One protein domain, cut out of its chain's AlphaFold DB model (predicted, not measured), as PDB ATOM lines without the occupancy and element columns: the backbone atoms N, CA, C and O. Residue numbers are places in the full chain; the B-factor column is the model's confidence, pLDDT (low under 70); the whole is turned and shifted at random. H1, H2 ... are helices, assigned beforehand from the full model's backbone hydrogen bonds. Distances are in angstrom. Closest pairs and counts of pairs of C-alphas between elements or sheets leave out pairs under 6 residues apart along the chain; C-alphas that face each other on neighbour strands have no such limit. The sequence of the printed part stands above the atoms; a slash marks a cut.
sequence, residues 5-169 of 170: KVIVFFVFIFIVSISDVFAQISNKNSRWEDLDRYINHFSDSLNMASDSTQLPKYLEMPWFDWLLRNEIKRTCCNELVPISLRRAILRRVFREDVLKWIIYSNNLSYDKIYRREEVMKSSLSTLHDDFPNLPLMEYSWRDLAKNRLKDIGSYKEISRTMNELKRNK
ATOM      1  N   LYS A   5      54.958 -46.404  49.071       29.45
ATOM      2  CA  LYS A   5      54.844 -45.457  50.192       29.45
ATOM      3  C   LYS A   5      54.650 -44.004  49.746       29.45
ATOM      4  O   LYS A   5      53.934 -43.267  50.408       29.45
ATOM      5  N   VAL A   6      55.227 -43.601  48.612       32.75
ATOM      6  CA  VAL A   6      55.117 -42.231  48.078       32.75
ATOM      7  C   VAL A   6      53.733 -41.990  47.474       32.75
ATOM      8  O   VAL A   6      53.158 -40.925  47.671       32.75
ATOM      9  N   ILE A   7      53.145 -42.991  46.811       36.78
ATOM     10  CA  ILE A   7      51.780 -42.886  46.266       36.78
ATOM     11  C   ILE A   7      50.753 -42.790  47.400       36.78
ATOM     12  O   ILE A   7      49.856 -41.952  47.336       36.78
ATOM     13  N   VAL A   8      50.910 -43.597  48.455       36.34
ATOM     14  CA  VAL A   8      50.050 -43.516  49.646       36.34
ATOM     15  C   VAL A   8      50.190 -42.146  50.307       36.34
ATOM     16  O   VAL A   8      49.177 -41.542  50.627       36.34
ATOM     17  N   PHE A   9      51.407 -41.603  50.417       31.78
ATOM     18  CA  PHE A   9      51.656 -40.288  51.016       31.78
ATOM     19  C   PHE A   9      51.041 -39.127  50.214       31.78
ATOM     20  O   PHE A   9      50.413 -38.250  50.798       31.78
ATOM     21  N   PHE A  10      51.136 -39.140  48.879       33.41
ATOM     22  CA  PHE A  10      50.532 -38.100  48.033       33.41
ATOM     23  C   PHE A  10      49.000 -38.137  48.043       33.41
ATOM     24  O   PHE A  10      48.364 -37.087  48.092       33.41
ATOM     25  N   VAL A  11      48.402 -39.331  48.050       42.41
ATOM     26  CA  VAL A  11      46.948 -39.481  48.200       42.41
ATOM     27  C   VAL A  11      46.508 -39.047  49.604       42.41
ATOM     28  O   VAL A  11      45.479 -38.392  49.739       42.41
ATOM     29  N   PHE A  12      47.309 -39.323  50.636       37.34
ATOM     30  CA  PHE A  12      47.023 -38.923  52.016       37.34
ATOM     31  C   PHE A  12      47.091 -37.402  52.220       37.34
ATOM     32  O   PHE A  12      46.186 -36.843  52.832       37.34
ATOM     33  N   ILE A  13      48.089 -36.714  51.649       42.56
ATOM     34  CA  ILE A  13      48.182 -35.241  51.696       42.56
ATOM     35  C   ILE A  13      46.973 -34.598  51.006       42.56
ATOM     36  O   ILE A  13      46.405 -33.639  51.522       42.56
ATOM     37  N   PHE A  14      46.536 -35.146  49.868       44.25
ATOM     38  CA  PHE A  14      45.364 -34.630  49.158       44.25
ATOM     39  C   PHE A  14      44.057 -34.866  49.937       44.25
ATOM     40  O   PHE A  14      43.177 -34.010  49.944       44.25
ATOM     41  N   ILE A  15      43.940 -36.003  50.631       45.75
ATOM     42  CA  ILE A  15      42.766 -36.375  51.441       45.75
ATOM     43  C   ILE A  15      42.640 -35.522  52.707       45.75
ATOM     44  O   ILE A  15      41.545 -35.038  52.998       45.75
ATOM     45  N   VAL A  16      43.740 -35.336  53.442       45.53
ATOM     46  CA  VAL A  16      43.770 -34.486  54.644       45.53
ATOM     47  C   VAL A  16      43.442 -33.043  54.254       45.53
ATOM     48  O   VAL A  16      42.581 -32.419  54.865       45.53
ATOM     49  N   SER A  17      43.999 -32.571  53.132       52.12
ATOM     50  CA  SER A  17      43.737 -31.230  52.605       52.12
ATOM     51  C   SER A  17      42.258 -30.976  52.305       52.12
ATOM     52  O   SER A  17      41.726 -29.954  52.718       52.12
ATOM     53  N   ILE A  18      41.545 -31.899  51.651       52.41
ATOM     54  CA  ILE A  18      40.148 -31.634  51.267       52.41
ATOM     55  C   ILE A  18      39.237 -31.536  52.502       52.41
ATOM     56  O   ILE A  18      38.464 -30.586  52.610       52.41
ATOM     57  N   SER A  19      39.340 -32.466  53.456       49.47
ATOM     58  CA  SER A  19      38.503 -32.427  54.668       49.47
ATOM     59  C   SER A  19      38.803 -31.201  55.541       49.47
ATOM     60  O   SER A  19      37.876 -30.591  56.077       49.47
ATOM     61  N   ASP A  20      40.074 -30.807  55.645       50.97
ATOM     62  CA  ASP A  20      40.491 -29.631  56.414       50.97
ATOM     63  C   ASP A  20      40.091 -28.317  55.728       50.97
ATOM     64  O   ASP A  20      39.660 -27.377  56.400       50.97
ATOM     65  N   VAL A  21      40.144 -28.261  54.392       53.75
ATOM     66  CA  VAL A  21      39.630 -27.132  53.596       53.75
ATOM     67  C   VAL A  21      38.126 -26.971  53.819       53.75
ATOM     68  O   VAL A  21      37.668 -25.868  54.116       53.75
ATOM     69  N   PHE A  22      37.354 -28.063  53.787       46.97
ATOM     70  CA  PHE A  22      35.918 -28.012  54.078       46.97
ATOM     71  C   PHE A  22      35.625 -27.543  55.506       46.97
ATOM     72  O   PHE A  22      34.714 -26.732  55.708       46.97
ATOM     73  N   ALA A  23      36.412 -27.976  56.495       53.56
ATOM     74  CA  ALA A  23      36.243 -27.563  57.886       53.56
ATOM     75  C   ALA A  23      36.447 -26.048  58.093       53.56
ATOM     76  O   ALA A  23      35.732 -25.456  58.902       53.56
ATOM     77  N   GLN A  24      37.344 -25.415  57.327       51.22
ATOM     78  CA  GLN A  24      37.684 -23.989  57.450       51.22
ATOM     79  C   GLN A  24      36.684 -23.032  56.783       51.22
ATOM     80  O   GLN A  24      36.656 -21.843  57.100       51.22
ATOM     81  N   ILE A  25      35.828 -23.524  55.886       52.78
ATOM     82  CA  ILE A  25      34.845 -22.683  55.196       52.78
ATOM     83  C   ILE A  25      33.644 -22.427  56.121       52.78
ATOM     84  O   ILE A  25      32.844 -23.323  56.384       52.78
ATOM     85  N   SER A  26      33.503 -21.199  56.622       46.50
ATOM     86  CA  SER A  26      32.457 -20.805  57.583       46.50
ATOM     87  C   SER A  26      31.063 -20.618  56.963       46.50
ATOM     88  O   SER A  26      30.064 -20.618  57.683       46.50
ATOM     89  N   ASN A  27      30.967 -20.500  55.635       60.16
ATOM     90  CA  ASN A  27      29.716 -20.284  54.910       60.16
ATOM     91  C   ASN A  27      29.220 -21.580  54.229       60.16
ATOM     92  O   ASN A  27      29.944 -22.249  53.497       60.16
ATOM     93  N   LYS A  28      27.954 -21.945  54.470       58.09
ATOM     94  CA  LYS A  28      27.332 -23.162  53.917       58.09
ATOM     95  C   LYS A  28      27.194 -23.128  52.389       58.09
ATOM     96  O   LYS A  28      27.293 -24.180  51.767       58.09
ATOM     97  N   ASN A  29      26.997 -21.949  51.795       58.72
ATOM     98  CA  ASN A  29      26.823 -21.816  50.345       58.72
ATOM     99  C   ASN A  29      28.149 -22.005  49.596       58.72
ATOM    100  O   ASN A  29      28.190 -22.728  48.606       58.72
ATOM    101  N   SER A  30      29.256 -21.470  50.122       62.72
ATOM    102  CA  SER A  30      30.582 -21.658  49.515       62.72
ATOM    103  C   SER A  30      31.048 -23.117  49.571       62.72
ATOM    104  O   SER A  30      31.680 -23.592  48.636       62.72
ATOM    105  N   ARG A  31      30.638 -23.883  50.596       63.91
ATOM    106  CA  ARG A  31      30.909 -25.333  50.653       63.91
ATOM    107  C   ARG A  31      30.248 -26.108  49.510       63.91
ATOM    108  O   ARG A  31      30.817 -27.089  49.038       63.91
ATOM    109  N   TRP A  32      29.077 -25.680  49.038       66.56
ATOM    110  CA  TRP A  32      28.457 -26.287  47.857       66.56
ATOM    111  C   TRP A  32      29.222 -26.000  46.590       66.56
ATOM    112  O   TRP A  32      29.445 -26.905  45.797       66.56
ATOM    113  N   GLU A  33      29.643 -24.756  46.421       67.62
ATOM    114  CA  GLU A  33      30.444 -24.346  45.275       67.62
ATOM    115  C   GLU A  33      31.782 -25.091  45.242       67.62
ATOM    116  O   GLU A  33      32.277 -25.423  44.167       67.62
ATOM    117  N   ASP A  34      32.370 -25.394  46.401       71.69
ATOM    118  CA  ASP A  34      33.572 -26.225  46.495       71.69
ATOM    119  C   ASP A  34      33.287 -27.692  46.152       71.69
ATOM    120  O   ASP A  34      33.975 -28.268  45.309       71.69
ATOM    121  N   LEU A  35      32.247 -28.301  46.734       76.19
ATOM    122  CA  LEU A  35      31.866 -29.685  46.420       76.19
ATOM    123  C   LEU A  35      31.511 -29.851  44.937       76.19
ATOM    124  O   LEU A  35      31.940 -30.811  44.297       76.19
ATOM    125  N   ASP A  36      30.767 -28.899  44.383       81.00
ATOM    126  CA  ASP A  36      30.402 -28.872  42.974       81.00
ATOM    127  C   ASP A  36      31.633 -28.745  42.075       81.00
ATOM    128  O   ASP A  36      31.758 -29.499  41.107       81.00
ATOM    129  N   ARG A  37      32.586 -27.873  42.437       80.81
ATOM    130  CA  ARG A  37      33.884 -27.755  41.757       80.81
ATOM    131  C   ARG A  37      34.659 -29.066  41.772       80.81
ATOM    132  O   ARG A  37      35.180 -29.451  40.730       80.81
ATOM    133  N   TYR A  38      34.703 -29.780  42.897       82.06
ATOM    134  CA  TYR A  38      35.358 -31.091  42.952       82.06
ATOM    135  C   TYR A  38      34.653 -32.121  42.071       82.06
ATOM    136  O   TYR A  38      35.320 -32.844  41.332       82.06
ATOM    137  N   ILE A  39      33.319 -32.178  42.105       86.44
ATOM    138  CA  ILE A  39      32.554 -33.082  41.240       86.44
ATOM    139  C   ILE A  39      32.851 -32.768  39.771       86.44
ATOM    140  O   ILE A  39      33.166 -33.692  39.026       86.44
ATOM    141  N   ASN A  40      32.817 -31.493  39.369       86.06
ATOM    142  CA  ASN A  40      33.170 -31.076  38.009       86.06
ATOM    143  C   ASN A  40      34.595 -31.496  37.658       86.06
ATOM    144  O   ASN A  40      34.791 -32.158  36.649       86.06
ATOM    145  N   HIS A  41      35.566 -31.229  38.530       88.06
ATOM    146  CA  HIS A  41      36.958 -31.605  38.305       88.06
ATOM    147  C   HIS A  41      37.136 -33.115  38.068       88.06
ATOM    148  O   HIS A  41      37.803 -33.527  37.118       88.06
ATOM    149  N   PHE A  42      36.508 -33.960  38.891       90.62
ATOM    150  CA  PHE A  42      36.562 -35.410  38.699       90.62
ATOM    151  C   PHE A  42      35.834 -35.842  37.420       90.62
ATOM    152  O   PHE A  42      36.363 -36.639  36.647       90.62
ATOM    153  N   SER A  43      34.647 -35.305  37.144       92.12
ATOM    154  CA  SER A  43      33.903 -35.608  35.919       92.12
ATOM    155  C   SER A  43      34.659 -35.199  34.659       92.12
ATOM    156  O   SER A  43      34.725 -35.980  33.710       92.12
ATOM    157  N   ASP A  44      35.281 -34.024  34.663       91.12
ATOM    158  CA  ASP A  44      36.100 -33.519  33.567       91.12
ATOM    159  C   ASP A  44      37.313 -34.414  33.348       91.12
ATOM    160  O   ASP A  44      37.600 -34.770  32.210       91.12
ATOM    161  N   SER A  45      37.957 -34.894  34.417       91.62
ATOM    162  CA  SER A  45      39.067 -35.844  34.288       91.62
ATOM    163  C   SER A  45      38.664 -37.142  33.571       91.62
ATOM    164  O   SER A  45      39.458 -37.692  32.812       91.62
ATOM    165  N   LEU A  46      37.418 -37.606  33.740       92.44
ATOM    166  CA  LEU A  46      36.886 -38.749  32.991       92.44
ATOM    167  C   LEU A  46      36.557 -38.367  31.554       92.44
ATOM    168  O   LEU A  46      36.917 -39.092  30.636       92.44
ATOM    169  N   ASN A  47      35.911 -37.223  31.339       91.75
ATOM    170  CA  ASN A  47      35.584 -36.751  29.994       91.75
ATOM    171  C   ASN A  47      36.850 -36.456  29.159       91.75
ATOM    172  O   ASN A  47      36.835 -36.602  27.939       91.75
ATOM    173  N   MET A  48      37.960 -36.093  29.796       89.19
ATOM    174  CA  MET A  48      39.240 -35.816  29.140       89.19
ATOM    175  C   MET A  48      40.170 -37.035  29.059       89.19
ATOM    176  O   MET A  48      41.217 -36.937  28.422       89.19
ATOM    177  N   ALA A  49      39.814 -38.179  29.657       86.38
ATOM    178  CA  ALA A  49      40.645 -39.380  29.609       86.38
ATOM    179  C   ALA A  49      40.798 -39.858  28.155       86.38
ATOM    180  O   ALA A  49      39.809 -40.205  27.508       86.38
ATOM    181  N   SER A  50      42.009 -39.842  27.598       73.38
ATOM    182  CA  SER A  50      42.235 -40.342  26.238       73.38
ATOM    183  C   SER A  50      42.223 -41.868  26.230       73.38
ATOM    184  O   SER A  50      42.615 -42.499  27.213       73.38
ATOM    185  N   ASP A  51      41.857 -42.465  25.095       65.00
ATOM    186  CA  ASP A  51      41.750 -43.924  24.908       65.00
ATOM    187  C   ASP A  51      43.074 -44.677  25.172       65.00
ATOM    188  O   ASP A  51      43.096 -45.891  25.352       65.00
ATOM    189  N   SER A  52      44.190 -43.945  25.228       57.28
ATOM    190  CA  SER A  52      45.545 -44.430  25.511       57.28
ATOM    191  C   SER A  52      45.996 -44.276  26.971       57.28
ATOM    192  O   SER A  52      47.089 -44.724  27.315       57.28
ATOM    193  N   THR A  53      45.198 -43.643  27.837       63.50
ATOM    194  CA  THR A  53      45.594 -43.300  29.215       63.50
ATOM    195  C   THR A  53      44.800 -44.061  30.259       63.50
ATOM    196  O   THR A  53      43.579 -44.071  30.241       63.50
ATOM    197  N   GLN A  54      45.505 -44.663  31.217       78.25
ATOM    198  CA  GLN A  54      44.909 -45.257  32.411       78.25
ATOM    199  C   GLN A  54      43.866 -44.305  33.024       78.25
ATOM    200  O   GLN A  54      44.173 -43.140  33.287       78.25
ATOM    201  N   LEU A  55      42.651 -44.809  33.265       88.19
ATOM    202  CA  LEU A  55      41.592 -44.038  33.914       88.19
ATOM    203  C   LEU A  55      42.061 -43.469  35.268       88.19
ATOM    204  O   LEU A  55      42.930 -44.062  35.921       88.19
ATOM    205  N   PRO A  56      41.474 -42.352  35.733       88.94
ATOM    206  CA  PRO A  56      41.878 -41.721  36.980       88.94
ATOM    207  C   PRO A  56      41.900 -42.693  38.169       88.94
ATOM    208  O   PRO A  56      40.933 -43.407  38.441       88.94
ATOM    209  N   LYS A  57      42.999 -42.678  38.933       88.00
ATOM    210  CA  LYS A  57      43.232 -43.614  40.051       88.00
ATOM    211  C   LYS A  57      42.189 -43.542  41.163       88.00
ATOM    212  O   LYS A  57      42.030 -44.508  41.900       88.00
ATOM    213  N   TYR A  58      41.462 -42.432  41.295       87.06
ATOM    214  CA  TYR A  58      40.412 -42.326  42.307       87.06
ATOM    215  C   TYR A  58      39.260 -43.316  42.073       87.06
ATOM    216  O   TYR A  58      38.549 -43.661  43.016       87.06
ATOM    217  N   LEU A  59      39.101 -43.832  40.846       88.31
ATOM    218  CA  LEU A  59      38.162 -44.918  40.563       88.31
ATOM    219  C   LEU A  59      38.521 -46.207  41.316       88.31
ATOM    220  O   LEU A  59      37.650 -47.024  41.599       88.31
ATOM    221  N   GLU A  60      39.790 -46.378  41.681       88.69
ATOM    222  CA  GLU A  60      40.282 -47.555  42.398       88.69
ATOM    223  C   GLU A  60      40.117 -47.437  43.922       88.69
ATOM    224  O   GLU A  60      40.453 -48.369  44.655       88.69
ATOM    225  N   MET A  61      39.606 -46.301  44.418       85.00
ATOM    226  CA  MET A  61      39.500 -45.994  45.846       85.00
ATOM    227  C   MET A  61      38.115 -46.392  46.398       85.00
ATOM    228  O   MET A  61      37.124 -45.677  46.192       85.00
ATOM    229  N   PRO A  62      37.999 -47.504  47.155       73.62
ATOM    230  CA  PRO A  62      36.711 -47.979  47.663       73.62
ATOM    231  C   PRO A  62      36.096 -47.042  48.717       73.62
ATOM    232  O   PRO A  62      34.880 -47.018  48.873       73.62
ATOM    233  N   TRP A  63      36.910 -46.211  49.376       74.81
ATOM    234  CA  TRP A  63      36.489 -45.209  50.365       74.81
ATOM    235  C   TRP A  63      36.215 -43.819  49.773       74.81
ATOM    236  O   TRP A  63      36.091 -42.849  50.515       74.81
ATOM    237  N   PHE A  64      36.130 -43.683  48.449       78.94
ATOM    238  CA  PHE A  64      35.981 -42.375  47.806       78.94
ATOM    239  C   PHE A  64      34.718 -41.610  48.254       78.94
ATOM    240  O   PHE A  64      34.811 -40.437  48.600       78.94
ATOM    241  N   ASP A  65      33.565 -42.282  48.365       76.56
ATOM    242  CA  ASP A  65      32.335 -41.669  48.906       76.56
ATOM    243  C   ASP A  65      32.449 -41.310  50.399       76.56
ATOM    244  O   ASP A  65      31.764 -40.408  50.881       76.56
ATOM    245  N   TRP A  66      33.321 -41.994  51.149       73.69
ATOM    246  CA  TRP A  66      33.527 -41.735  52.577       73.69
ATOM    247  C   TRP A  66      34.274 -40.421  52.830       73.69
ATOM    248  O   TRP A  66      33.997 -39.754  53.832       73.69
ATOM    249  N   LEU A  67      35.171 -40.025  51.917       70.44
ATOM    250  CA  LEU A  67      35.984 -38.807  52.036       70.44
ATOM    251  C   LEU A  67      35.130 -37.544  52.176       70.44
ATOM    252  O   LEU A  67      35.448 -36.679  52.983       70.44
ATOM    253  N   LEU A  68      34.016 -37.462  51.445       68.88
ATOM    254  CA  LEU A  68      33.124 -36.295  51.445       68.88
ATOM    255  C   LEU A  68      31.776 -36.573  52.123       68.88
ATOM    256  O   LEU A  68      30.823 -35.808  51.968       68.88
ATOM    257  N   ARG A  69      31.684 -37.652  52.913       70.06
ATOM    258  CA  ARG A  69      30.424 -38.104  53.529       70.06
ATOM    259  C   ARG A  69      29.755 -37.040  54.394       70.06
ATOM    260  O   ARG A  69      28.535 -36.937  54.392       70.06
ATOM    261  N   ASN A  70      30.545 -36.258  55.131       63.41
ATOM    262  CA  ASN A  70      30.031 -35.241  56.044       63.41
ATOM    263  C   ASN A  70      29.443 -34.055  55.277       63.41
ATOM    264  O   ASN A  70      28.418 -33.520  55.691       63.41
ATOM    265  N   GLU A  71      30.036 -33.696  54.141       65.06
ATOM    266  CA  GLU A  71      29.567 -32.587  53.308       65.06
ATOM    267  C   GLU A  71      28.329 -32.973  52.492       65.06
ATOM    268  O   GLU A  71      27.370 -32.204  52.399       65.06
ATOM    269  N   ILE A  72      28.265 -34.226  52.029       63.56
ATOM    270  CA  ILE A  72      27.045 -34.775  51.427       63.56
ATOM    271  C   ILE A  72      25.923 -34.870  52.477       63.56
ATOM    272  O   ILE A  72      24.817 -34.381  52.242       63.56
ATOM    273  N   LYS A  73      26.212 -35.427  53.667       60.66
ATOM    274  CA  LYS A  73      25.249 -35.560  54.777       60.66
ATOM    275  C   LYS A  73      24.672 -34.205  55.183       60.66
ATOM    276  O   LYS A  73      23.459 -34.077  55.277       60.66
ATOM    277  N   ARG A  74      25.521 -33.192  55.393       55.69
ATOM    278  CA  ARG A  74      25.106 -31.850  55.840       55.69
ATOM    279  C   ARG A  74      24.191 -31.133  54.858       55.69
ATOM    280  O   ARG A  74      23.451 -30.252  55.283       55.69
ATOM    281  N   THR A  75      24.217 -31.512  53.586       56.34
ATOM    282  CA  THR A  75      23.346 -30.887  52.594       56.34
ATOM    283  C   THR A  75      22.038 -31.625  52.409       56.34
ATOM    284  O   THR A  75      20.979 -31.001  52.395       56.34
ATOM    285  N   CYS A  76      22.075 -32.951  52.302       49.94
ATOM    286  CA  CYS A  76      20.857 -33.741  52.124       49.94
ATOM    287  C   CYS A  76      19.904 -33.644  53.332       49.94
ATOM    288  O   CYS A  76      18.792 -34.151  53.284       49.94
ATOM    289  N   CYS A  77      20.301 -32.968  54.414       51.56
ATOM    290  CA  CYS A  77      19.435 -32.668  55.547       51.56
ATOM    291  C   CYS A  77      18.373 -31.579  55.294       51.56
ATOM    292  O   CYS A  77      17.580 -31.360  56.204       51.56
ATOM    293  N   ASN A  78      18.299 -30.951  54.108       49.12
ATOM    294  CA  ASN A  78      17.170 -30.076  53.742       49.12
ATOM    295  C   ASN A  78      16.318 -30.555  52.533       49.12
ATOM    296  O   ASN A  78      15.262 -29.970  52.325       49.12
ATOM    297  N   GLU A  79      16.683 -31.623  51.797       45.72
ATOM    298  CA  GLU A  79      15.830 -32.299  50.780       45.72
ATOM    299  C   GLU A  79      16.148 -33.814  50.619       45.72
ATOM    300  O   GLU A  79      17.277 -34.264  50.805       45.72
ATOM    301  N   LEU A  80      15.120 -34.592  50.240       49.62
ATOM    302  CA  LEU A  80      14.796 -35.981  50.641       49.62
ATOM    303  C   LEU A  80      15.620 -37.174  50.107       49.62
ATOM    304  O   LEU A  80      15.281 -38.305  50.461       49.62
ATOM    305  N   VAL A  81      16.662 -37.015  49.281       53.41
ATOM    306  CA  VAL A  81      17.397 -38.194  48.767       53.41
ATOM    307  C   VAL A  81      18.912 -38.002  48.820       53.41
ATOM    308  O   VAL A  81      19.458 -37.187  48.075       53.41
ATOM    309  N   PRO A  82      19.627 -38.786  49.642       57.88
ATOM    310  CA  PRO A  82      21.080 -38.766  49.654       57.88
ATOM    311  C   PRO A  82      21.631 -39.321  48.319       57.88
ATOM    312  O   PRO A  82      21.221 -40.386  47.855       57.88
ATOM    313  N   ILE A  83      22.568 -38.600  47.680       68.12
ATOM    314  CA  ILE A  83      23.239 -38.998  46.422       68.12
ATOM    315  C   ILE A  83      24.729 -39.270  46.674       68.12
ATOM    316  O   ILE A  83      25.388 -38.503  47.368       68.12
ATOM    317  N   SER A  84      25.274 -40.359  46.118       78.38
ATOM    318  CA  SER A  84      26.691 -40.699  46.297       78.38
ATOM    319  C   SER A  84      27.590 -39.796  45.458       78.38
ATOM    320  O   SER A  84      27.188 -39.341  44.382       78.38
ATOM    321  N   LEU A  85      28.820 -39.553  45.915       81.50
ATOM    322  CA  LEU A  85      29.788 -38.736  45.186       81.50
ATOM    323  C   LEU A  85      30.084 -39.357  43.820       81.50
ATOM    324  O   LEU A  85      30.063 -38.670  42.800       81.50
ATOM    325  N   ARG A  86      30.274 -40.681  43.789       87.81
ATOM    326  CA  ARG A  86      30.468 -41.434  42.541       87.81
ATOM    327  C   ARG A  86      29.319 -41.217  41.560       87.81
ATOM    328  O   ARG A  86      29.546 -41.006  40.369       87.81
ATOM    329  N   ARG A  87      28.075 -41.231  42.056       87.12
ATOM    330  CA  ARG A  87      26.874 -41.002  41.241       87.12
ATOM    331  C   ARG A  87      26.809 -39.564  40.742       87.12
ATOM    332  O   ARG A  87      26.447 -39.354  39.587       87.12
ATOM    333  N   ALA A  88      27.161 -38.591  41.579       85.94
ATOM    334  CA  ALA A  88      27.220 -37.187  41.184       85.94
ATOM    335  C   ALA A  88      28.248 -36.957  40.062       85.94
ATOM    336  O   ALA A  88      27.931 -36.301  39.072       85.94
ATOM    337  N   ILE A  89      29.424 -37.584  40.165       90.88
ATOM    338  CA  ILE A  89      30.482 -37.514  39.149       90.88
ATOM    339  C   ILE A  89      30.023 -38.142  37.833       90.88
ATOM    340  O   ILE A  89      30.063 -37.495  36.785       90.88
ATOM    341  N   LEU A  90      29.541 -39.389  37.868       92.69
ATOM    342  CA  LEU A  90      29.145 -40.093  36.646       92.69
ATOM    343  C   LEU A  90      27.941 -39.450  35.953       92.69
ATOM    344  O   LEU A  90      27.854 -39.502  34.730       92.69
ATOM    345  N   ARG A  91      27.054 -38.766  36.686       90.50
ATOM    346  CA  ARG A  91      25.967 -37.974  36.084       90.50
ATOM    347  C   ARG A  91      26.462 -36.886  35.129       90.50
ATOM    348  O   ARG A  91      25.733 -36.549  34.199       90.50
ATOM    349  N   ARG A  92      27.678 -36.367  35.320       92.81
ATOM    350  CA  ARG A  92      28.288 -35.333  34.460       92.81
ATOM    351  C   ARG A  92      29.246 -35.902  33.412       92.81
ATOM    352  O   ARG A  92      29.751 -35.165  32.571       92.81
ATOM    353  N   VAL A  93      29.469 -37.215  33.415       93.62
ATOM    354  CA  VAL A  93      30.201 -37.882  32.337       93.62
ATOM    355  C   VAL A  93      29.261 -38.060  31.146       93.62
ATOM    356  O   VAL A  93      28.135 -38.548  31.294       93.62
ATOM    357  N   PHE A  94      29.709 -37.630  29.968       91.50
ATOM    358  CA  PHE A  94      28.950 -37.723  28.711       91.50
ATOM    359  C   PHE A  94      29.628 -38.617  27.665       91.50
ATOM    360  O   PHE A  94      29.012 -38.976  26.662       91.50
ATOM    361  N   ARG A  95      30.882 -39.005  27.906       91.44
ATOM    362  CA  ARG A  95      31.661 -39.883  27.035       91.44
ATOM    363  C   ARG A  95      31.305 -41.354  27.225       91.44
ATOM    364  O   ARG A  95      31.641 -41.974  28.232       91.44
ATOM    365  N   GLU A  96      30.589 -41.916  26.252       93.06
ATOM    366  CA  GLU A  96      30.133 -43.312  26.294       93.06
ATOM    367  C   GLU A  96      31.272 -44.328  26.269       93.06
ATOM    368  O   GLU A  96      31.166 -45.381  26.886       93.06
ATOM    369  N   ASP A  97      32.334 -44.032  25.537       91.69
ATOM    370  CA  ASP A  97      33.556 -44.824  25.455       91.69
ATOM    371  C   ASP A  97      34.242 -44.950  26.818       91.69
ATOM    372  O   ASP A  97      34.559 -46.061  27.232       91.69
ATOM    373  N   VAL A  98      34.350 -43.856  27.574       92.62
ATOM    374  CA  VAL A  98      34.884 -43.867  28.946       92.62
ATOM    375  C   VAL A  98      33.990 -44.685  29.879       92.62
ATOM    376  O   VAL A  98      34.478 -45.500  30.662       92.62
ATOM    377  N   LEU A  99      32.665 -44.534  29.771       94.19
ATOM    378  CA  LEU A  99      31.720 -45.347  30.546       94.19
ATOM    379  C   LEU A  99      31.848 -46.835  30.201       94.19
ATOM    380  O   LEU A  99      31.909 -47.669  31.101       94.19
ATOM    381  N   LYS A 100      31.940 -47.180  28.912       93.31
ATOM    382  CA  LYS A 100      32.186 -48.552  28.447       93.31
ATOM    383  C   LYS A 100      33.530 -49.068  28.947       93.31
ATOM    384  O   LYS A 100      33.604 -50.216  29.371       93.31
ATOM    385  N   TRP A 101      34.562 -48.232  28.984       92.31
ATOM    386  CA  TRP A 101      35.855 -48.615  29.533       92.31
ATOM    387  C   TRP A 101      35.746 -48.987  31.013       92.31
ATOM    388  O   TRP A 101      36.188 -50.066  31.398       92.31
ATOM    389  N   ILE A 102      35.067 -48.181  31.833       93.19
ATOM    390  CA  ILE A 102      34.784 -48.541  33.233       93.19
ATOM    391  C   ILE A 102      34.010 -49.872  33.303       93.19
ATOM    392  O   ILE A 102      34.331 -50.729  34.125       93.19
ATOM    393  N   ILE A 103      33.027 -50.076  32.418       94.62
ATOM    394  CA  ILE A 103      32.161 -51.270  32.384       94.62
ATOM    395  C   ILE A 103      32.878 -52.544  31.934       94.62
ATOM    396  O   ILE A 103      32.502 -53.619  32.404       94.62
ATOM    397  N   TYR A 104      33.878 -52.456  31.062       93.50
ATOM    398  CA  TYR A 104      34.562 -53.617  30.480       93.50
ATOM    399  C   TYR A 104      36.013 -53.770  30.942       93.50
ATOM    400  O   TYR A 104      36.674 -54.739  30.586       93.50
ATOM    401  N   SER A 105      36.515 -52.849  31.766       90.81
ATOM    402  CA  SER A 105      37.835 -52.964  32.379       90.81
ATOM    403  C   SER A 105      37.927 -54.209  33.263       90.81
ATOM    404  O   SER A 105      37.033 -54.470  34.076       90.81
ATOM    405  N   ASN A 106      39.059 -54.912  33.167       91.12
ATOM    406  CA  ASN A 106      39.431 -56.027  34.047       91.12
ATOM    407  C   ASN A 106      39.840 -55.565  35.461       91.12
ATOM    408  O   ASN A 106      40.208 -56.382  36.304       91.12
ATOM    409  N   ASN A 107      39.811 -54.257  35.735       90.50
ATOM    410  CA  ASN A 107      40.147 -53.712  37.041       90.50
ATOM    411  C   ASN A 107      39.020 -53.975  38.053       90.50
ATOM    412  O   ASN A 107      38.022 -53.257  38.100       90.50
ATOM    413  N   LEU A 108      39.220 -54.985  38.904       90.50
ATOM    414  CA  LEU A 108      38.271 -55.395  39.946       90.50
ATOM    415  C   LEU A 108      37.993 -54.305  40.992       90.50
ATOM    416  O   LEU A 108      37.024 -54.398  41.742       90.50
ATOM    417  N   SER A 109      38.833 -53.267  41.079       89.12
ATOM    418  CA  SER A 109      38.570 -52.145  41.986       89.12
ATOM    419  C   SER A 109      37.297 -51.373  41.620       89.12
ATOM    420  O   SER A 109      36.670 -50.800  42.508       89.12
ATOM    421  N   TYR A 110      36.861 -51.418  40.355       91.19
ATOM    422  CA  TYR A 110      35.658 -50.715  39.891       91.19
ATOM    423  C   TYR A 110      34.358 -51.372  40.357       91.19
ATOM    424  O   TYR A 110      33.312 -50.722  40.328       91.19
ATOM    425  N   ASP A 111      34.437 -52.619  40.823       91.00
ATOM    426  CA  ASP A 111      33.342 -53.382  41.426       91.00
ATOM    427  C   ASP A 111      33.285 -53.204  42.952       91.00
ATOM    428  O   ASP A 111      32.328 -53.630  43.601       91.00
ATOM    429  N   LYS A 112      34.294 -52.559  43.556       87.38
ATOM    430  CA  LYS A 112      34.345 -52.384  45.008       87.38
ATOM    431  C   LYS A 112      33.314 -51.363  45.480       87.38
ATOM    432  O   LYS A 112      33.386 -50.162  45.195       87.38
ATOM    433  N   ILE A 113      32.389 -51.847  46.293       85.12
ATOM    434  CA  ILE A 113      31.570 -51.016  47.171       85.12
ATOM    435  C   ILE A 113      32.374 -50.625  48.410       85.12
ATOM    436  O   ILE A 113      33.372 -51.266  48.752       85.12
ATOM    437  N   TYR A 114      31.946 -49.572  49.096       76.50
ATOM    438  CA  TYR A 114      32.506 -49.273  50.407       76.50
ATOM    439  C   TYR A 114      32.142 -50.401  51.382       76.50
ATOM    440  O   TYR A 114      30.986 -50.811  51.479       76.50
ATOM    441  N   ARG A 115      33.143 -50.885  52.121       73.94
ATOM    442  CA  ARG A 115      32.969 -51.790  53.257       73.94
ATOM    443  C   ARG A 115      33.589 -51.140  54.477       73.94
ATOM    444  O   ARG A 115      34.783 -50.824  54.469       73.94
ATOM    445  N   ARG A 116      32.780 -50.922  55.512       68.88
ATOM    446  CA  ARG A 116      33.201 -50.238  56.742       68.88
ATOM    447  C   ARG A 116      34.461 -50.879  57.324       68.88
ATOM    448  O   ARG A 116      35.382 -50.172  57.717       68.88
ATOM    449  N   GLU A 117      34.529 -52.204  57.311       72.06
ATOM    450  CA  GLU A 117      35.624 -52.991  57.872       72.06
ATOM    451  C   GLU A 117      36.946 -52.773  57.125       72.06
ATOM    452  O   GLU A 117      38.010 -52.802  57.738       72.06
ATOM    453  N   GLU A 118      36.904 -52.546  55.809       70.38
ATOM    454  CA  GLU A 118      38.102 -52.274  55.003       70.38
ATOM    455  C   GLU A 118      38.656 -50.878  55.279       70.38
ATOM    456  O   GLU A 118      39.870 -50.706  55.384       70.38
ATOM    457  N   VAL A 119      37.770 -49.892  55.447       63.03
ATOM    458  CA  VAL A 119      38.166 -48.518  55.782       63.03
ATOM    459  C   VAL A 119      38.715 -48.446  57.198       63.03
ATOM    460  O   VAL A 119      39.770 -47.866  57.400       63.03
ATOM    461  N   MET A 120      38.074 -49.112  58.159       63.25
ATOM    462  CA  MET A 120      38.575 -49.173  59.535       63.25
ATOM    463  C   MET A 120      39.969 -49.812  59.634       63.25
ATOM    464  O   MET A 120      40.750 -49.433  60.500       63.25
ATOM    465  N   LYS A 121      40.303 -50.754  58.741       64.06
ATOM    466  CA  LYS A 121      41.643 -51.360  58.665       64.06
ATOM    467  C   LYS A 121      42.685 -50.452  58.005       64.06
ATOM    468  O   LYS A 121      43.866 -50.586  58.314       64.06
ATOM    469  N   SER A 122      42.280 -49.575  57.084       57.50
ATOM    470  CA  SER A 122      43.187 -48.661  56.372       57.50
ATOM    471  C   SER A 122      43.356 -47.307  57.066       57.50
ATOM    472  O   SER A 122      44.405 -46.677  56.931       57.50
ATOM    473  N   SER A 123      42.366 -46.867  57.845       52.50
ATOM    474  CA  SER A 123      42.453 -45.686  58.695       52.50
ATOM    475  C   SER A 123      43.058 -46.067  60.047       52.50
ATOM    476  O   SER A 123      42.367 -46.592  60.914       52.50
ATOM    477  N   LEU A 124      44.334 -45.746  60.270       47.06
ATOM    478  CA  LEU A 124      45.013 -45.843  61.577       47.06
ATOM    479  C   LEU A 124      44.423 -44.908  62.661       47.06
ATOM    480  O   LEU A 124      45.069 -44.653  63.673       47.06
ATOM    481  N   SER A 125      43.223 -44.357  62.472       46.19
ATOM    482  CA  SER A 125      42.688 -43.285  63.302       46.19
ATOM    483  C   SER A 125      41.248 -43.533  63.741       46.19
ATOM    484  O   SER A 125      40.295 -43.374  62.978       46.19
ATOM    485  N   THR A 126      41.141 -43.773  65.038       43.00
ATOM    486  CA  THR A 126      40.074 -43.474  66.004       43.00
ATOM    487  C   THR A 126      39.476 -42.049  65.938       43.00
ATOM    488  O   THR A 126      38.842 -41.614  66.887       43.00
ATOM    489  N   LEU A 127      39.669 -41.282  64.858       42.50
ATOM    490  CA  LEU A 127      39.301 -39.855  64.789       42.50
ATOM    491  C   LEU A 127      37.837 -39.589  64.402       42.50
ATOM    492  O   LEU A 127      37.396 -38.440  64.424       42.50
ATOM    493  N   HIS A 128      37.071 -40.618  64.042       50.53
ATOM    494  CA  HIS A 128      35.680 -40.464  63.625       50.53
ATOM    495  C   HIS A 128      34.818 -41.602  64.178       50.53
ATOM    496  O   HIS A 128      34.668 -42.634  63.529       50.53
ATOM    497  N   ASP A 129      34.231 -41.396  65.357       45.72
ATOM    498  CA  ASP A 129      33.334 -42.371  66.001       45.72
ATOM    499  C   ASP A 129      32.071 -42.669  65.167       45.72
ATOM    500  O   ASP A 129      31.515 -43.767  65.221       45.72
ATOM    501  N   ASP A 130      31.688 -41.745  64.282       55.69
ATOM    502  CA  ASP A 130      30.588 -41.920  63.338       55.69
ATOM    503  C   ASP A 130      31.100 -42.404  61.972       55.69
ATOM    504  O   ASP A 130      31.385 -41.617  61.058       55.69
ATOM    505  N   PHE A 131      31.184 -43.726  61.812       57.50
ATOM    506  CA  PHE A 131      31.204 -44.378  60.498       57.50
ATOM    507  C   PHE A 131      29.757 -44.608  60.053       57.50
ATOM    508  O   PHE A 131      29.121 -45.554  60.525       57.50
ATOM    509  N   PRO A 132      29.199 -43.770  59.169       54.78
ATOM    510  CA  PRO A 132      27.802 -43.904  58.822       54.78
ATOM    511  C   PRO A 132      27.624 -45.035  57.800       54.78
ATOM    512  O   PRO A 132      28.325 -45.092  56.788       54.78
ATOM    513  N   ASN A 133      26.652 -45.914  58.045       56.19
ATOM    514  CA  ASN A 133      26.095 -46.792  57.018       56.19
ATOM    515  C   ASN A 133      25.204 -45.930  56.115       56.19
ATOM    516  O   ASN A 133      23.993 -45.857  56.307       56.19
ATOM    517  N   LEU A 134      25.818 -45.165  55.209       58.53
ATOM    518  CA  LEU A 134      25.069 -44.312  54.293       58.53
ATOM    519  C   LEU A 134      24.589 -45.146  53.100       58.53
ATOM    520  O   LEU A 134      25.416 -45.822  52.488       58.53
ATOM    521  N   PRO A 135      23.322 -45.006  52.669       56.91
ATOM    522  CA  PRO A 135      22.818 -45.647  51.442       56.91
ATOM    523  C   PRO A 135      23.589 -45.206  50.179       56.91
ATOM    524  O   PRO A 135      23.503 -45.806  49.115       56.91
ATOM    525  N   LEU A 136      24.413 -44.161  50.300       61.22
ATOM    526  CA  LEU A 136      25.335 -43.667  49.278       61.22
ATOM    527  C   LEU A 136      26.396 -44.683  48.840       61.22
ATOM    528  O   LEU A 136      27.016 -44.516  47.796       61.22
ATOM    529  N   MET A 137      26.647 -45.700  49.655       72.25
ATOM    530  CA  MET A 137      27.801 -46.589  49.542       72.25
ATOM    531  C   MET A 137      27.472 -47.941  48.892       72.25
ATOM    532  O   MET A 137      28.338 -48.811  48.810       72.25
ATOM    533  N   GLU A 138      26.238 -48.100  48.405       76.25
ATOM    534  CA  GLU A 138      25.686 -49.359  47.883       76.25
ATOM    535  C   GLU A 138      26.046 -49.648  46.420       76.25
ATOM    536  O   GLU A 138      25.795 -50.746  45.930       76.25
ATOM    537  N   TYR A 139      26.645 -48.686  45.712       83.56
ATOM    538  CA  TYR A 139      26.921 -48.817  44.284       83.56
ATOM    539  C   TYR A 139      28.416 -48.783  43.969       83.56
ATOM    540  O   TYR A 139      29.171 -47.922  44.436       83.56
ATOM    541  N   SER A 140      28.833 -49.705  43.104       90.75
ATOM    542  CA  SER A 140      30.164 -49.690  42.508       90.75
ATOM    543  C   SER A 140      30.255 -48.646  41.385       90.75
ATOM    544  O   SER A 140      29.242 -48.152  40.875       90.75
ATOM    545  N   TRP A 141      31.473 -48.316  40.946       93.06
ATOM    546  CA  TRP A 141      31.652 -47.480  39.753       93.06
ATOM    547  C   TRP A 141      31.042 -48.141  38.516       93.06
ATOM    548  O   TRP A 141      30.448 -47.450  37.685       93.06
ATOM    549  N   ARG A 142      31.134 -49.474  38.410       93.56
ATOM    550  CA  ARG A 142      30.602 -50.230  37.273       93.56
ATOM    551  C   ARG A 142      29.080 -50.150  37.191       93.56
ATOM    552  O   ARG A 142      28.539 -49.937  36.106       93.56
ATOM    553  N   ASP A 143      28.389 -50.279  38.320       93.12
ATOM    554  CA  ASP A 143      26.923 -50.205  38.369       93.12
ATOM    555  C   ASP A 143      26.427 -48.814  37.981       93.12
ATOM    556  O   ASP A 143      25.517 -48.660  37.162       93.12
ATOM    557  N   LEU A 144      27.085 -47.784  38.512       93.06
ATOM    558  CA  LEU A 144      26.759 -46.400  38.201       93.06
ATOM    559  C   LEU A 144      27.061 -46.056  36.735       93.06
ATOM    560  O   LEU A 144      26.274 -45.345  36.110       93.06
ATOM    561  N   ALA A 145      28.146 -46.587  36.162       94.81
ATOM    562  CA  ALA A 145      28.484 -46.379  34.755       94.81
ATOM    563  C   ALA A 145      27.457 -47.036  33.819       94.81
ATOM    564  O   ALA A 145      27.030 -46.408  32.849       94.81
ATOM    565  N   LYS A 146      26.992 -48.257  34.135       94.75
ATOM    566  CA  LYS A 146      25.905 -48.926  33.394       94.75
ATOM    567  C   LYS A 146      24.629 -48.090  33.405       94.75
ATOM    568  O   LYS A 146      24.012 -47.907  32.358       94.75
ATOM    569  N   ASN A 147      24.243 -47.578  34.574       92.81
ATOM    570  CA  ASN A 147      23.056 -46.734  34.709       92.81
ATOM    571  C   ASN A 147      23.202 -45.445  33.899       92.81
ATOM    572  O   ASN A 147      22.314 -45.103  33.123       92.81
ATOM    573  N   ARG A 148      24.361 -44.789  33.982       94.06
ATOM    574  CA  ARG A 148      24.614 -43.571  33.213       94.06
ATOM    575  C   ARG A 148      24.555 -43.802  31.703       94.06
ATOM    576  O   ARG A 148      24.006 -42.970  30.985       94.06
ATOM    577  N   LEU A 149      25.109 -44.911  31.216       93.88
ATOM    578  CA  LEU A 149      25.085 -45.233  29.790       93.88
ATOM    579  C   LEU A 149      23.647 -45.428  29.279       93.88
ATOM    580  O   LEU A 149      23.325 -44.969  28.184       93.88
ATOM    581  N   LYS A 150      22.770 -46.035  30.095       92.44
ATOM    582  CA  LYS A 150      21.329 -46.122  29.802       92.44
ATOM    583  C   LYS A 150      20.693 -44.734  29.731       92.44
ATOM    584  O   LYS A 150      20.023 -44.443  28.745       92.44
ATOM    585  N   ASP A 151      20.971 -43.867  30.707       90.19
ATOM    586  CA  ASP A 151      20.428 -42.501  30.742       90.19
ATOM    587  C   ASP A 151      20.799 -41.699  29.478       90.19
ATOM    588  O   ASP A 151      19.966 -40.987  28.915       90.19
ATOM    589  N   ILE A 152      22.045 -41.831  29.003       89.00
ATOM    590  CA  ILE A 152      22.509 -41.182  27.764       89.00
ATOM    591  C   ILE A 152      21.780 -41.752  26.538       89.00
ATOM    592  O   ILE A 152      21.341 -40.986  25.677       89.00
ATOM    593  N   GLY A 153      21.631 -43.079  26.457       82.62
ATOM    594  CA  GLY A 153      20.915 -43.747  25.368       82.62
ATOM    595  C   GLY A 153      19.456 -43.298  25.264       82.62
ATOM    596  O   GLY A 153      19.019 -42.870  24.194       82.62
ATOM    597  N   SER A 154      18.733 -43.295  26.387       76.00
ATOM    598  CA  SER A 154      17.341 -42.831  26.450       76.00
ATOM    599  C   SER A 154      17.199 -41.362  26.040       76.00
ATOM    600  O   SER A 154      16.273 -41.004  25.312       76.00
ATOM    601  N   TYR A 155      18.141 -40.498  26.433       71.62
ATOM    602  CA  TYR A 155      18.136 -39.093  26.016       71.62
ATOM    603  C   TYR A 155      18.318 -38.923  24.497       71.62
ATOM    604  O   TYR A 155      17.636 -38.103  23.873       71.62
ATOM    605  N   LYS A 156      19.210 -39.709  23.877       79.19
ATOM    606  CA  LYS A 156      19.428 -39.681  22.419       79.19
ATOM    607  C   LYS A 156      18.173 -40.082  21.645       79.19
ATOM    608  O   LYS A 156      17.868 -39.459  20.628       79.19
ATOM    609  N   GLU A 157      17.449 -41.084  22.131       77.81
ATOM    610  CA  GLU A 157      16.199 -41.546  21.529       77.81
ATOM    611  C   GLU A 157      15.110 -40.467  21.589       77.81
ATOM    612  O   GLU A 157      14.560 -40.093  20.554       77.81
ATOM    613  N   ILE A 158      14.890 -39.862  22.763       74.50
ATOM    614  CA  ILE A 158      13.927 -38.762  22.942       74.50
ATOM    615  C   ILE A 158      14.248 -37.582  22.010       74.50
ATOM    616  O   ILE A 158      13.359 -37.045  21.344       74.50
ATOM    617  N   SER A 159      15.523 -37.191  21.927       73.56
ATOM    618  CA  SER A 159      15.972 -36.092  21.062       73.56
ATOM    619  C   SER A 159      15.717 -36.378  19.575       73.56
ATOM    620  O   SER A 159      15.291 -35.489  18.831       73.56
ATOM    621  N   ARG A 160      15.912 -37.629  19.134       84.38
ATOM    622  CA  ARG A 160      15.624 -38.056  17.758       84.38
ATOM    623  C   ARG A 160      14.138 -37.908  17.431       84.38
ATOM    624  O   ARG A 160      13.802 -37.213  16.471       84.38
ATOM    625  N   THR A 161      13.272 -38.454  18.282       82.75
ATOM    626  CA  THR A 161      11.812 -38.392  18.125       82.75
ATOM    627  C   THR A 161      11.309 -36.948  18.091       82.75
ATOM    628  O   THR A 161      10.503 -36.578  17.237       82.75
ATOM    629  N   MET A 162      11.825 -36.077  18.966       78.69
ATOM    630  CA  MET A 162      11.461 -34.655  18.967       78.69
ATOM    631  C   MET A 162      11.849 -33.930  17.670       78.69
ATOM    632  O   MET A 162      11.116 -33.050  17.214       78.69
ATOM    633  N   ASN A 163      12.986 -34.278  17.065       82.62
ATOM    634  CA  ASN A 163      13.435 -33.667  15.814       82.62
ATOM    635  C   ASN A 163      12.621 -34.144  14.602       82.62
ATOM    636  O   ASN A 163      12.320 -33.336  13.722       82.62
ATOM    637  N   GLU A 164      12.217 -35.413  14.571       86.19
ATOM    638  CA  GLU A 164      11.317 -35.954  13.541       86.19
ATOM    639  C   GLU A 164       9.933 -35.292  13.603       86.19
ATOM    640  O   GLU A 164       9.426 -34.810  12.589       86.19
ATOM    641  N   LEU A 165       9.377 -35.127  14.808       84.62
ATOM    642  CA  LEU A 165       8.106 -34.423  15.013       84.62
ATOM    643  C   LEU A 165       8.145 -32.954  14.565       84.62
ATOM    644  O   LEU A 165       7.141 -32.432  14.085       84.62
ATOM    645  N   LYS A 166       9.288 -32.269  14.711       85.38
ATOM    646  CA  LYS A 166       9.462 -30.886  14.231       85.38
ATOM    647  C   LYS A 166       9.551 -30.798  12.707       85.38
ATOM    648  O   LYS A 166       9.099 -29.805  12.146       85.38
ATOM    649  N   ARG A 167      10.133 -31.804  12.047       84.19
ATOM    650  CA  ARG A 167      10.238 -31.859  10.579       84.19
ATOM    651  C   ARG A 167       8.887 -32.118   9.924       84.19
ATOM    652  O   ARG A 167       8.576 -31.449   8.956       84.19
ATOM    653  N   ASN A 168       8.068 -32.988  10.507       81.00
ATOM    654  CA  ASN A 168       6.742 -33.327   9.976       81.00
ATOM    655  C   ASN A 168       5.678 -32.231  10.195       81.00
ATOM    656  O   ASN A 168       4.539 -32.389   9.770       81.00
ATOM    657  N   LYS A 169       6.023 -31.145  10.900       76.56
ATOM    658  CA  LYS A 169       5.165 -29.968  11.124       76.56
ATOM    659  C   LYS A 169       5.497 -28.784  10.202       76.56
ATOM    660  O   LYS A 169       4.876 -27.734  10.350       76.56
TER     661      LYS A 169
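This is residues 5 to 169 of the 170 residues of an uncharacterized protein of Cytophagales bacterium (UniProt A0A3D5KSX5). A body of short helices, with H6 near its middle between H2 and the first part of H10, sits over an open V made by H1 and H2, and the later part of H10 sticks out as a long arm. The free residues 154 to 169 make one end of the longest axis, while H9 and the loop of residues 123 to 129 lie toward the other end. The printed part has 165 residues with ten named helices, H1 to H10 in chain order, and no named strand; its class is all helix. It is only just compact, close to loose, with a radius of gyration of the C-alphas of 18.1 A, and it spans 65 by 39 by 25 A.

Find C-alpha 5 at (54.844, -45.457, 50.192); from there H1 runs 28.4 A through residues 5 to 24. H2, residues 28 to 47, is 28.7 A long. Next come H3, residues 57 to 60, H4, residues 64 to 67, and H5, residues 69 to 76. Look for H6 at residues 85 to 91, beginning at C-alpha 85 at (29.788, -38.736, 45.186). H7 is residues 96 to 104, H8 residues 108 to 111 and H9 residues 116 to 122. H10, residues 141 to 167, runs 39.4 A to C-alpha 167 at (10.238, -31.859, 10.579).

Start at H1, which is close to H2 but not clearly touching, with the closest C-alphas, Phe 22 and Arg 31, 6.6 A apart; they run opposite ways at a shallow tilt of 32 degrees, only just short of steep. H1 is also close to H4 but not clearly touching, at C-alphas 15 and 67, 7.2 A apart. H2 touches H6 with residues 39 to 43 alone, closest at C-alphas 43 and 89, 5.1 A, at a steep tilt of 58 degrees. H3 touches H8, closest at C-alphas 60 and 109, 4.9 A. H4 touches H6, closest at C-alphas 65 and 85, 5.4 A. H5 is close to H2 but not clearly touching, at C-alphas 35 and 71, 7.8 A. H10 touches H6 with residues 141 to 148 alone, closest at C-alphas 87 and 144, 6.2 A, the same way at a shallow tilt of 27 degrees. It touches H7 with residues 141 to 149 alone, closest at C-alphas 103 and 142, 5.2 A, and H8 with residues 141 to 143 alone, closest at C-alphas 110 and 141, 5.2 A. H9 touches no helix. Every O i to N i+4 pair is within hydrogen-bond range in H1, H5, H6, H7, H9 and H10, and 15 of 16 are in H2; H3, H4 and H8 are too short for such a pair.

The two C-alphas farthest apart, Thr 126 and Lys 169, are 66.4 A apart. The printed part has no cut, and the link from H9 to H10, 18 residues, is long. Mean pLDDT of the printed part is 72.5; low stretches include residues 5 to 33, 70 to 83 and 119 to 136.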